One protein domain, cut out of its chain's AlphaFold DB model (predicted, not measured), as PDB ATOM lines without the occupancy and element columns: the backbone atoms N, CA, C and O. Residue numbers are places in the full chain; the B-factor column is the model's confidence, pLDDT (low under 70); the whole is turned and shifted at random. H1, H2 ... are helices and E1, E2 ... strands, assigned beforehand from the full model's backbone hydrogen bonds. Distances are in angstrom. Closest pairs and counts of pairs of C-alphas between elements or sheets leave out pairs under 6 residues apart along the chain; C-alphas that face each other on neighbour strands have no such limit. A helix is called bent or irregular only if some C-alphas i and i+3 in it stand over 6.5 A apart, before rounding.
ATOM      1  N   ASN A 133      69.217  89.187  71.759       92.19
ATOM      2  CA  ASN A 133      68.226  88.562  70.888       92.19
ATOM      3  C   ASN A 133      67.437  89.623  70.102       92.19
ATOM      4  O   ASN A 133      66.601  90.319  70.672       92.19
ATOM      5  N   ARG A 134      67.665  89.707  68.783       91.94
ATOM      6  CA  ARG A 134      66.916  90.593  67.866       91.94
ATOM      7  C   ARG A 134      65.452  90.190  67.672       91.94
ATOM      8  O   ARG A 134      64.660  91.022  67.264       91.94
ATOM      9  N   ASN A 135      65.095  88.945  67.983       92.88
ATOM     10  CA  ASN A 135      63.736  88.419  67.845       92.88
ATOM     11  C   ASN A 135      62.970  88.441  69.179       92.88
ATOM     12  O   ASN A 135      62.018  87.682  69.357       92.88
ATOM     13  N   ALA A 136      63.432  89.217  70.165       93.31
ATOM     14  CA  ALA A 136      62.710  89.383  71.418       93.31
ATOM     15  C   ALA A 136      61.393  90.141  71.183       93.31
ATOM     16  O   ALA A 136      61.313  90.999  70.311       93.31
ATOM     17  N   THR A 137      60.369  89.840  71.980       93.62
ATOM     18  CA  THR A 137      59.079  90.552  71.944       93.62
ATOM     19  C   THR A 137      59.124  91.904  72.653       93.62
ATOM     20  O   THR A 137      58.152  92.647  72.620       93.62
ATOM     21  N   GLN A 138      60.212  92.183  73.375       95.56
ATOM     22  CA  GLN A 138      60.379  93.373  74.196       95.56
ATOM     23  C   GLN A 138      61.849  93.779  74.228       95.56
ATOM     24  O   GLN A 138      62.747  92.942  74.377       95.56
ATOM     25  N   PHE A 139      62.068  95.084  74.163       97.31
ATOM     26  CA  PHE A 139      63.368  95.725  74.243       97.31
ATOM     27  C   PHE A 139      63.350  96.799  75.326       97.31
ATOM     28  O   PHE A 139      62.323  97.396  75.637       97.31
ATOM     29  N   TYR A 140      64.513  97.038  75.911       97.44
ATOM     30  CA  TYR A 140      64.714  97.964  77.010       97.44
ATOM     31  C   TYR A 140      65.835  98.911  76.623       97.44
ATOM     32  O   TYR A 140      66.996  98.505  76.526       97.44
ATOM     33  N   VAL A 141      65.477 100.165  76.371       97.06
ATOM     34  CA  VAL A 141      66.419 101.214  75.996       97.06
ATOM     35  C   VAL A 141      66.897 101.902  77.258       97.06
ATOM     36  O   VAL A 141      66.108 102.549  77.936       97.06
ATOM     37  N   MET A 142      68.177 101.762  77.578       96.25
ATOM     38  CA  MET A 142      68.813 102.441  78.699       96.25
ATOM     39  C   MET A 142      69.534 103.687  78.201       96.25
ATOM     40  O   MET A 142      70.542 103.588  77.507       96.25
ATOM     41  N   ILE A 143      69.024 104.852  78.592       96.31
ATOM     42  CA  ILE A 143      69.635 106.149  78.280       96.31
ATOM     43  C   ILE A 143      70.590 106.554  79.406       96.31
ATOM     44  O   ILE A 143      71.660 107.099  79.144       96.31
ATOM     45  N   ARG A 144      70.240 106.252  80.664       95.44
ATOM     46  CA  ARG A 144      71.094 106.523  81.829       95.44
ATOM     47  C   ARG A 144      71.255 105.281  82.688       95.44
ATOM     48  O   ARG A 144      70.264 104.665  83.080       95.44
ATOM     49  N   GLY A 145      72.499 104.923  82.969       94.00
ATOM     50  CA  GLY A 145      72.844 103.798  83.826       94.00
ATOM     51  C   GLY A 145      74.312 103.413  83.702       94.00
ATOM     52  O   GLY A 145      75.098 104.076  83.017       94.00
ATOM     53  N   ARG A 146      74.678 102.285  84.320       93.31
ATOM     54  CA  ARG A 146      76.056 101.767  84.270       93.31
ATOM     55  C   ARG A 146      76.470 101.347  82.866       93.31
ATOM     56  O   ARG A 146      77.644 101.415  82.534       93.31
ATOM     57  N   ALA A 147      75.542 100.918  82.022       93.00
ATOM     58  CA  ALA A 147      75.817 100.648  80.617       93.00
ATOM     59  C   ALA A 147      74.606 101.098  79.791       93.00
ATOM     60  O   ALA A 147      73.610 100.384  79.742       93.00
ATOM     61  N   PRO A 148      74.640 102.306  79.207       94.56
ATOM     62  CA  PRO A 148      73.620 102.730  78.262       94.56
ATOM     63  C   PRO A 148      73.642 101.856  77.002       94.56
ATOM     64  O   PRO A 148      74.699 101.387  76.577       94.56
ATOM     65  N   GLY A 149      72.469 101.621  76.416       95.00
ATOM     66  CA  GLY A 149      72.311 100.748  75.257       95.00
ATOM     67  C   GLY A 149      70.926 100.115  75.164       95.00
ATOM     68  O   GLY A 149      70.025 100.420  75.946       95.00
ATOM     69  N   ILE A 150      70.757  99.212  74.199       96.31
ATOM     70  CA  ILE A 150      69.501  98.493  73.962       96.31
ATOM     71  C   ILE A 150      69.663  97.046  74.413       96.31
ATOM     72  O   ILE A 150      70.579  96.343  73.988       96.31
ATOM     73  N   TYR A 151      68.735  96.582  75.242       95.81
ATOM     74  CA  TYR A 151      68.765  95.247  75.825       95.81
ATOM     75  C   TYR A 151      67.479  94.490  75.511       95.81
ATOM     76  O   TYR A 151      66.393  95.047  75.575       95.81
ATOM     77  N   SER A 152      67.585  93.195  75.228       96.06
ATOM     78  CA  SER A 152      66.438  92.280  75.074       96.06
ATOM     79  C   SER A 152      66.122  91.510  76.364       96.06
ATOM     80  O   SER A 152      65.299  90.598  76.372       96.06
ATOM     81  N   ASN A 153      66.794  91.842  77.472       94.06
ATOM     82  CA  ASN A 153      66.676  91.141  78.746       94.06
ATOM     83  C   ASN A 153      66.456  92.128  79.901       94.06
ATOM     84  O   ASN A 153      67.390  92.811  80.324       94.06
ATOM     85  N   LEU A 154      65.239  92.143  80.451       92.25
ATOM     86  CA  LEU A 154      64.847  93.023  81.557       92.25
ATOM     87  C   LEU A 154      65.712  92.837  82.805       92.25
ATOM     88  O   LEU A 154      66.087  93.808  83.457       92.25
ATOM     89  N   ARG A 155      66.044  91.590  83.150       88.88
ATOM     90  CA  ARG A 155      66.834  91.289  84.349       88.88
ATOM     91  C   ARG A 155      68.217  91.927  84.265       88.88
ATOM     92  O   ARG A 155      68.712  92.451  85.262       88.88
ATOM     93  N   TRP A 156      68.822  91.912  83.079       89.94
ATOM     94  CA  TRP A 156      70.081  92.609  82.843       89.94
ATOM     95  C   TRP A 156      69.914  94.123  82.978       89.94
ATOM     96  O   TRP A 156      70.643  94.738  83.749       89.94
ATOM     97  N   THR A 157      68.899  94.708  82.340       92.94
ATOM     98  CA  THR A 157      68.579  96.141  82.458       92.94
ATOM     99  C   THR A 157      68.391  96.570  83.916       92.94
ATOM    100  O   THR A 157      69.001  97.544  84.347       92.94
ATOM    101  N   ARG A 158      67.630  95.819  84.723       91.25
ATOM    102  CA  ARG A 158      67.455  96.102  86.159       91.25
ATOM    103  C   ARG A 158      68.775  96.054  86.921       91.25
ATOM    104  O   ARG A 158      69.030  96.907  87.765       91.25
ATOM    105  N   ARG A 159      69.644  95.093  86.603       89.56
ATOM    106  CA  ARG A 159      70.966  94.981  87.231       89.56
ATOM    107  C   ARG A 159      71.850  96.195  86.937       89.56
ATOM    108  O   ARG A 159      72.570  96.636  87.825       89.56
ATOM    109  N   LEU A 160      71.764  96.750  85.730       91.19
ATOM    110  CA  LEU A 160      72.525  97.935  85.321       91.19
ATOM    111  C   LEU A 160      72.091  99.225  86.038       91.19
ATOM    112  O   LEU A 160      72.887 100.160  86.118       91.19
ATOM    113  N   VAL A 161      70.863  99.275  86.564       92.50
ATOM    114  CA  VAL A 161      70.347 100.407  87.359       92.50
ATOM    115  C   VAL A 161      70.302 100.135  88.861       92.50
ATOM    116  O   VAL A 161      70.005 101.036  89.643       92.50
ATOM    117  N   CYS A 162      70.588  98.906  89.288       88.88
ATOM    118  CA  CYS A 162      70.502  98.524  90.690       88.88
ATOM    119  C   CYS A 162      71.472  99.358  91.545       88.88
ATOM    120  O   CYS A 162      72.662  99.469  91.237       88.88
ATOM    121  N   GLY A 163      70.949  99.964  92.612       86.62
ATOM    122  CA  GLY A 163      71.704 100.841  93.511       86.62
ATOM    123  C   GLY A 163      71.992 102.245  92.965       86.62
ATOM    124  O   GLY A 163      72.669 103.017  93.640       86.62
ATOM    125  N   LEU A 164      71.503 102.600  91.771       89.56
ATOM    126  CA  LEU A 164      71.560 103.975  91.273       89.56
ATOM    127  C   LEU A 164      70.422 104.816  91.858       89.56
ATOM    128  O   LEU A 164      69.348 104.306  92.186       89.56
ATOM    129  N   ARG A 165      70.644 106.130  91.965       89.38
ATOM    130  CA  ARG A 165      69.577 107.076  92.311       89.38
ATOM    131  C   ARG A 165      68.584 107.165  91.154       89.38
ATOM    132  O   ARG A 165      68.944 106.933  90.005       89.38
ATOM    133  N   HIS A 166      67.347 107.551  91.454       84.88
ATOM    134  CA  HIS A 166      66.294 107.646  90.440       84.88
ATOM    135  C   HIS A 166      66.657 108.605  89.289       84.88
ATOM    136  O   HIS A 166      66.359 108.317  88.139       84.88
ATOM    137  N   ASP A 167      67.387 109.686  89.579       90.62
ATOM    138  CA  ASP A 167      67.828 110.664  88.570       90.62
ATOM    139  C   ASP A 167      68.967 110.143  87.667       90.62
ATOM    140  O   ASP A 167      69.168 110.629  86.548       90.62
ATOM    141  N   ASP A 168      69.696 109.135  88.153       91.00
ATOM    142  CA  ASP A 168      70.853 108.525  87.495       91.00
ATOM    143  C   ASP A 168      70.475 107.278  86.683       91.00
ATOM    144  O   ASP A 168      71.303 106.760  85.937       91.00
ATOM    145  N   ALA A 169      69.243 106.785  86.808       92.81
ATOM    146  CA  ALA A 169      68.761 105.581  86.149       92.81
ATOM    147  C   ALA A 169      67.544 105.891  85.280       92.81
ATOM    148  O   ALA A 169      66.479 106.244  85.780       92.81
ATOM    149  N   HIS A 170      67.677 105.699  83.969       95.00
ATOM    150  CA  HIS A 170      66.566 105.881  83.045       95.00
ATOM    151  C   HIS A 170      66.586 104.816  81.958       95.00
ATOM    152  O   HIS A 170      67.528 104.738  81.158       95.00
ATOM    153  N   TYR A 171      65.526 104.011  81.924       95.25
ATOM    154  CA  TYR A 171      65.269 103.083  80.838       95.25
ATOM    155  C   TYR A 171      63.788 103.063  80.462       95.25
ATOM    156  O   TYR A 171      62.919 103.265  81.310       95.25
ATOM    157  N   LEU A 172      63.518 102.786  79.190       96.19
ATOM    158  CA  LEU A 172      62.178 102.700  78.622       96.19
ATOM    159  C   LEU A 172      61.983 101.339  77.955       96.19
ATOM    160  O   LEU A 172      62.895 100.820  77.310       96.19
ATOM    161  N   ARG A 173      60.792 100.755  78.109       96.88
ATOM    162  CA  ARG A 173      60.398  99.539  77.388       96.88
ATOM    163  C   ARG A 173      59.836  99.913  76.014       96.88
ATOM    164  O   ARG A 173      59.031 100.830  75.919       96.88
ATOM    165  N   GLN A 174      60.223  99.152  74.997       97.50
ATOM    166  CA  GLN A 174      59.708  99.212  73.632       97.50
ATOM    167  C   GLN A 174      59.320  97.806  73.169       97.50
ATOM    168  O   GLN A 174      59.926  96.822  73.599       97.50
ATOM    169  N   ASP A 175      58.311  97.700  72.310       95.88
ATOM    170  CA  ASP A 175      57.800  96.400  71.854       95.88
ATOM    171  C   ASP A 175      58.519  95.890  70.590       95.88
ATOM    172  O   ASP A 175      58.539  94.688  70.334       95.88
ATOM    173  N   THR A 176      59.185  96.770  69.830       96.88
ATOM    174  CA  THR A 176      59.989  96.397  68.650       96.88
ATOM    175  C   THR A 176      61.440  96.869  68.766       96.88
ATOM    176  O   THR A 176      61.760  97.805  69.509       96.88
ATOM    177  N   TYR A 177      62.346  96.207  68.038       96.44
ATOM    178  CA  TYR A 177      63.758  96.594  68.012       96.44
ATOM    179  C   TYR A 177      63.951  97.918  67.274       96.44
ATOM    180  O   TYR A 177      64.775  98.739  67.669       96.44
ATOM    181  N   GLU A 178      63.195  98.125  66.204       97.19
ATOM    182  CA  GLU A 178      63.253  99.300  65.346       97.19
ATOM    183  C   GLU A 178      62.857 100.566  66.116       97.19
ATOM    184  O   GLU A 178      63.562 101.577  66.026       97.19
ATOM    185  N   ASP A 179      61.810 100.491  66.941       97.12
ATOM    186  CA  ASP A 179      61.392 101.600  67.806       97.12
ATOM    187  C   ASP A 179      62.435 101.865  68.896       97.12
ATOM    188  O   ASP A 179      62.838 103.007  69.121       97.12
ATOM    189  N   ALA A 180      62.950 100.802  69.526       97.38
ATOM    190  CA  ALA A 180      64.026 100.898  70.510       97.38
ATOM    191  C   ALA A 180      65.289 101.555  69.938       97.38
ATOM    192  O   ALA A 180      65.911 102.399  70.585       97.38
ATOM    193  N   ARG A 181      65.652 101.181  68.709       96.31
ATOM    194  CA  ARG A 181      66.791 101.722  67.970       96.31
ATOM    195  C   ARG A 181      66.595 103.192  67.640       96.31
ATOM    196  O   ARG A 181      67.511 103.976  67.865       96.31
ATOM    197  N   THR A 182      65.427 103.549  67.117       97.25
ATOM    198  CA  THR A 182      65.094 104.932  66.756       97.25
ATOM    199  C   THR A 182      65.151 105.824  67.990       97.25
ATOM    200  O   THR A 182      65.908 106.789  68.008       97.25
ATOM    201  N   TYR A 183      64.483 105.411  69.067       97.44
ATOM    202  CA  TYR A 183      64.471 106.137  70.333       97.44
ATOM    203  C   TYR A 183      65.874 106.309  70.940       97.44
ATOM    204  O   TYR A 183      66.231 107.390  71.406       97.44
ATOM    205  N   TYR A 184      66.709 105.262  70.913       96.50
ATOM    206  CA  TYR A 184      68.083 105.359  71.418       96.50
ATOM    207  C   TYR A 184      68.945 106.323  70.593       96.50
ATOM    208  O   TYR A 184      69.741 107.070  71.159       96.50
ATOM    209  N   LEU A 185      68.800 106.311  69.264       95.88
ATOM    210  CA  LEU A 185      69.543 107.203  68.372       95.88
ATOM    211  C   LEU A 185      69.131 108.666  68.548       95.88
ATOM    212  O   LEU A 185      70.007 109.528  68.569       95.88
ATOM    213  N   GLU A 186      67.839 108.938  68.720       96.38
ATOM    214  CA  GLU A 186      67.331 110.277  69.043       96.38
ATOM    215  C   GLU A 186      67.918 110.772  70.369       96.38
ATOM    216  O   GLU A 186      68.546 111.828  70.415       96.38
ATOM    217  N   ALA A 187      67.859 109.953  71.425       95.69
ATOM    218  CA  ALA A 187      68.450 110.297  72.718       95.69
ATOM    219  C   ALA A 187      69.974 110.512  72.648       95.69
ATOM    220  O   ALA A 187      70.536 111.325  73.388       95.69
ATOM    221  N   LEU A 188      70.667 109.770  71.777       93.44
ATOM    222  CA  LEU A 188      72.099 109.946  71.540       93.44
ATOM    223  C   LEU A 188      72.377 111.280  70.836       93.44
ATOM    224  O   LEU A 188      73.316 111.981  71.213       93.44
ATOM    225  N   GLN A 189      71.556 111.640  69.847       94.19
ATOM    226  CA  GLN A 189      71.645 112.906  69.119       94.19
ATOM    227  C   GLN A 189      71.383 114.112  70.031       94.19
ATOM    228  O   GLN A 189      72.081 115.121  69.919       94.19
ATOM    229  N   ASP A 190      70.446 113.978  70.968       95.38
ATOM    230  CA  ASP A 190      70.110 115.011  71.950       95.38
ATOM    231  C   ASP A 190      71.130 115.105  73.105       95.38
ATOM    232  O   ASP A 190      71.108 116.050  73.896       95.38
ATOM    233  N   GLY A 191      72.070 114.156  73.202       93.50
ATOM    234  CA  GLY A 191      73.077 114.116  74.268       93.50
ATOM    235  C   GLY A 191      72.516 113.694  75.632       93.50
ATOM    236  O   GLY A 191      73.130 113.953  76.676       93.50
ATOM    237  N   ASP A 192      71.356 113.041  75.637       94.19
ATOM    238  CA  ASP A 192      70.699 112.558  76.848       94.19
ATOM    239  C   ASP A 192      71.303 111.256  77.375       94.19
ATOM    240  O   ASP A 192      71.221 110.981  78.583       94.19
ATOM    241  N   VAL A 193      71.946 110.486  76.490       94.75
ATOM    242  CA  VAL A 193      72.630 109.234  76.822       94.75
ATOM    243  C   VAL A 193      73.847 109.519  77.699       94.75
ATOM    244  O   VAL A 193      74.808 110.160  77.275       94.75
ATOM    245  N   LYS A 194      73.814 109.036  78.945       93.44
ATOM    246  CA  LYS A 194      74.854 109.297  79.949       93.44
ATOM    247  C   LYS A 194      75.207 108.041  80.726       93.44
ATOM    248  O   LYS A 194      74.345 107.329  81.233       93.44
ATOM    249  N   LEU A 195      76.507 107.818  80.867       91.81
ATOM    250  CA  LEU A 195      77.057 106.775  81.718       91.81
ATOM    251  C   LEU A 195      76.998 107.251  83.176       91.81
ATOM    252  O   LEU A 195      77.571 108.288  83.510       91.81
ATOM    253  N   THR A 196      76.306 106.519  84.040       92.62
ATOM    254  CA  THR A 196      76.087 106.903  85.443       92.62
ATOM    255  C   THR A 196      76.410 105.755  86.392       92.62
ATOM    256  O   THR A 196      76.277 104.575  86.063       92.62
ATOM    257  N   GLY A 197      76.879 106.110  87.591       88.12
ATOM    258  CA  GLY A 197      77.153 105.168  88.677       88.12
ATOM    259  C   GLY A 197      78.170 104.072  88.367       88.12
ATOM    260  O   GLY A 197      78.079 102.986  88.937       88.12
ATOM    261  N   ARG A 198      79.123 104.359  87.474       88.25
ATOM    262  CA  ARG A 198      80.349 103.572  87.339       88.25
ATOM    263  C   ARG A 198      81.408 104.040  88.317       88.25
ATOM    264  O   ARG A 198      81.575 105.240  88.534       88.25
ATOM    265  N   THR A 199      82.164 103.083  88.823       85.00
ATOM    266  CA  THR A 199      83.382 103.298  89.595       85.00
ATOM    267  C   THR A 199      84.606 102.832  88.795       85.00
ATOM    268  O   THR A 199      84.480 101.944  87.950       85.00
ATOM    269  N   PRO A 200      85.795 103.434  88.981       82.00
ATOM    270  CA  PRO A 200      87.014 102.938  88.338       82.00
ATOM    271  C   PRO A 200      87.254 101.459  88.692       82.00
ATOM    272  O   PRO A 200      87.266 101.122  89.875       82.00
ATOM    273  N   GLY A 201      87.443 100.587  87.694       82.19
ATOM    274  CA  GLY A 201      87.570  99.129  87.884       82.19
ATOM    275  C   GLY A 201      86.339  98.314  87.453       82.19
ATOM    276  O   GLY A 201      86.411  97.089  87.345       82.19
ATOM    277  N   ASP A 202      85.220  98.978  87.155       81.69
ATOM    278  CA  ASP A 202      83.975  98.357  86.687       81.69
ATOM    279  C   ASP A 202      84.022  97.890  85.217       81.69
ATOM    280  O   ASP A 202      83.051  97.316  84.704       81.69
ATOM    281  N   GLU A 203      85.134  98.110  84.511       81.88
ATOM    282  CA  GLU A 203      85.251  97.834  83.077       81.88
ATOM    283  C   GLU A 203      85.105  96.342  82.756       81.88
ATOM    284  O   GLU A 203      84.563  95.973  81.713       81.88
ATOM    285  N   GLY A 204      85.532  95.471  83.675       78.06
ATOM    286  CA  GLY A 204      85.378  94.023  83.532       78.06
ATOM    287  C   GLY A 204      83.928  93.542  83.643       78.06
ATOM    288  O   GLY A 204      83.597  92.481  83.117       78.06
ATOM    289  N   MET A 205      83.056  94.309  84.305       79.88
ATOM    290  CA  MET A 205      81.659  93.925  84.535       79.88
ATOM    291  C   MET A 205      80.694  94.583  83.546       79.88
ATOM    292  O   MET A 205      79.721  93.951  83.136       79.88
ATOM    293  N   TYR A 206      80.960  95.827  83.145       81.75
ATOM    294  CA  TYR A 206      80.047  96.604  82.298       81.75
ATOM    295  C   TYR A 206      80.649  96.989  80.937       81.75
ATOM    296  O   TYR A 206      80.010  97.701  80.162       81.75
ATOM    297  N   GLY A 207      81.859  96.519  80.623       80.06
ATOM    298  CA  GLY A 207      82.582  96.876  79.401       80.06
ATOM    299  C   GLY A 207      83.299  98.227  79.515       80.06
ATOM    300  O   GLY A 207      83.343  98.810  80.595       80.06
ATOM    301  N   PRO A 208      83.868  98.768  78.428       79.38
ATOM    302  CA  PRO A 208      84.586 100.044  78.457       79.38
ATOM    303  C   PRO A 208      83.694 101.201  78.938       79.38
ATOM    304  O   PRO A 208      82.485 101.202  78.715       79.38
ATOM    305  N   ALA A 209      84.285 102.167  79.651       76.00
ATOM    306  CA  ALA A 209      83.580 103.343  80.181       76.00
ATOM    307  C   ALA A 209      83.382 104.457  79.143       76.00
ATOM    308  O   ALA A 209      82.768 105.480  79.445       76.00
ATOM    309  N   THR A 210      83.897 104.271  77.928       76.94
ATOM    310  CA  THR A 210      83.674 105.193  76.821       76.94
ATOM    311  C   THR A 210      82.370 104.835  76.123       76.94
ATOM    312  O   THR A 210      82.153 103.701  75.696       76.94
ATOM    313  N   ILE A 211      81.481 105.821  76.014       69.56
ATOM    314  CA  ILE A 211      80.394 105.765  75.045       69.56
ATOM    315  C   ILE A 211      81.052 106.104  73.712       69.56
ATOM    316  O   ILE A 211      81.262 107.272  73.387       69.56
ATOM    317  N   ASP A 212      81.479 105.082  72.981       63.53
ATOM    318  CA  ASP A 212      81.990 105.297  71.637       63.53
ATOM    319  C   ASP A 212      80.806 105.751  70.775       63.53
ATOM    320  O   ASP A 212      79.907 104.972  70.475       63.53
ATOM    321  N   ASN A 213      80.801 107.007  70.323       57.28
ATOM    322  CA  ASN A 213      79.776 107.521  69.398       57.28
ATOM    323  C   ASN A 213      79.776 106.801  68.025       57.28
ATOM    324  O   ASN A 213      78.983 107.131  67.151       57.28
ATOM    325  N   ASN A 214      80.657 105.810  67.844       47.50
ATOM    326  CA  ASN A 214      80.817 104.964  66.665       47.50
ATOM    327  C   ASN A 214      80.263 103.540  66.871       47.50
ATOM    328  O   ASN A 214      80.789 102.579  66.305       47.50
ATOM    329  N   ILE A 215      79.215 103.360  67.680       48.28
ATOM    330  CA  ILE A 215      78.528 102.063  67.735       48.28
ATOM    331  C   ILE A 215      77.864 101.818  66.371       48.28
ATOM    332  O   ILE A 215      76.904 102.488  66.000       48.28
ATOM    333  N   ASN A 216      78.391 100.846  65.620       37.06
ATOM    334  CA  ASN A 216      77.709 100.229  64.481       37.06
ATOM    335  C   ASN A 216      76.419  99.568  64.995       37.06
ATOM    336  O   ASN A 216      76.471  98.463  65.538       37.06
ATOM    337  N   VAL A 217      75.284 100.262  64.862       40.88
ATOM    338  CA  VAL A 217      73.946  99.789  65.257       40.88
ATOM    339  C   VAL A 217      73.305  98.900  64.198       40.88
ATOM    340  O   VAL A 217      73.075  99.433  63.086       40.88
TER     341      VAL A 217
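AT A GLANCE: This is residues 133 to 217 of the 217 residues of an uncharacterized protein of Coprinopsis marcescibilis (UniProt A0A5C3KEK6). A small antiparallel sheet of three strands forms the core, with one helix packed on each face: H2 on one, H1 on the other, both running along E1, the strand in the middle. Beyond this three-layered body, residues 190 to 202 run past the end of E1 and away to a small helix, H3, set off to one side, from which residues 207 to 217 fold back as a tail without a named element. The printed part has 85 residues with three named helices and three named strands, in the order E1, E2, H1, E3, H2, H3, and the sheet has the order E2, E1, E3. The class is mixed, helices and strands, although under half of the residues, 40 of 85, are in named elements. The whole is compact, with a radius of gyration of the C-alphas of 12.2 A, and its C-alphas span 34 by 26 by 24 A.

IN THESE COORDINATES: From Asn 133 the printed part leads into E1, residues 139 to 145, which begins at C-alpha 139 at (63.368, 95.725, 74.243) and is 15.7 A long from first to last C-alpha. E2 follows at residues 149 to 151. H1 takes residues 154 to 161 and is 10.9 A long. E3, residues 170 to 174, is 13.4 A long. H2, residues 177 to 189, is the longest helix at 18.2 A; it ends at C-alpha 189 at (71.645, 112.906, 69.119). H3, residues 203 to 206, is 5.4 A long and ends at C-alpha 206 at (80.047, 96.604, 82.298). No helix is bent or irregular.

HOW THE PARTS SIT: In the sheet, E1 is the inner strand and E2 and E3 are the edge strands. E1 and E2 form a hairpin; they are antiparallel at 143 degrees between their directions, with N 140 and O 151 within hydrogen-bond range at 2.8 A. E1 and E3 are antiparallel at 169 degrees, with N 141 and O 172 at 2.8 A and N 170 and O 144 at 2.9 A, both within hydrogen-bond range. Residues 144 to 145 of E1 also make a short parallel pairing with residues 194 to 195. H2 is on the sheet at a height of 8.6 A, over E1 and along the strands, at 4 degrees to E1 on the local plane; the closest C-alphas of the two are those of Val 141 and Ala 180, 6.0 A apart. H1 is on the opposite face at a height of 8.7 A, also over E1 and along the strands, at 3 degrees to E1 on the local plane; their closest C-alphas are those of Gly 145 and Val 161, 5.5 A apart. E2, H1 and E3 form a split strand-helix-strand unit, two strands running the same way with a helix between them in the chain and E1 between them in the sheet; its crossover is right-handed. H3 is not on the sheet. H3 is apart from H2, and only just apart from H1, at 8.2 A. In H1 and H2 every O i to N i+4 pair is within hydrogen-bond range, while H3 is too short for such a pair and has 0 of 1 O i to N i+3 pairs within range.

THE WHOLE: The outline is rounded, and the two C-alphas farthest apart, those of Thr 137 and Pro 200, are 34.7 A apart. The printed part has no cut, and it ends at Val 217, the chain's last residue. The links E1 to E2, E2 to H1 and E3 to H2 are tight, H1 to E3 is short, and H2 to H3 is long, with 13 residues between. The mean pLDDT of the printed part is 88.5, and residues 211 to 217 are under 70.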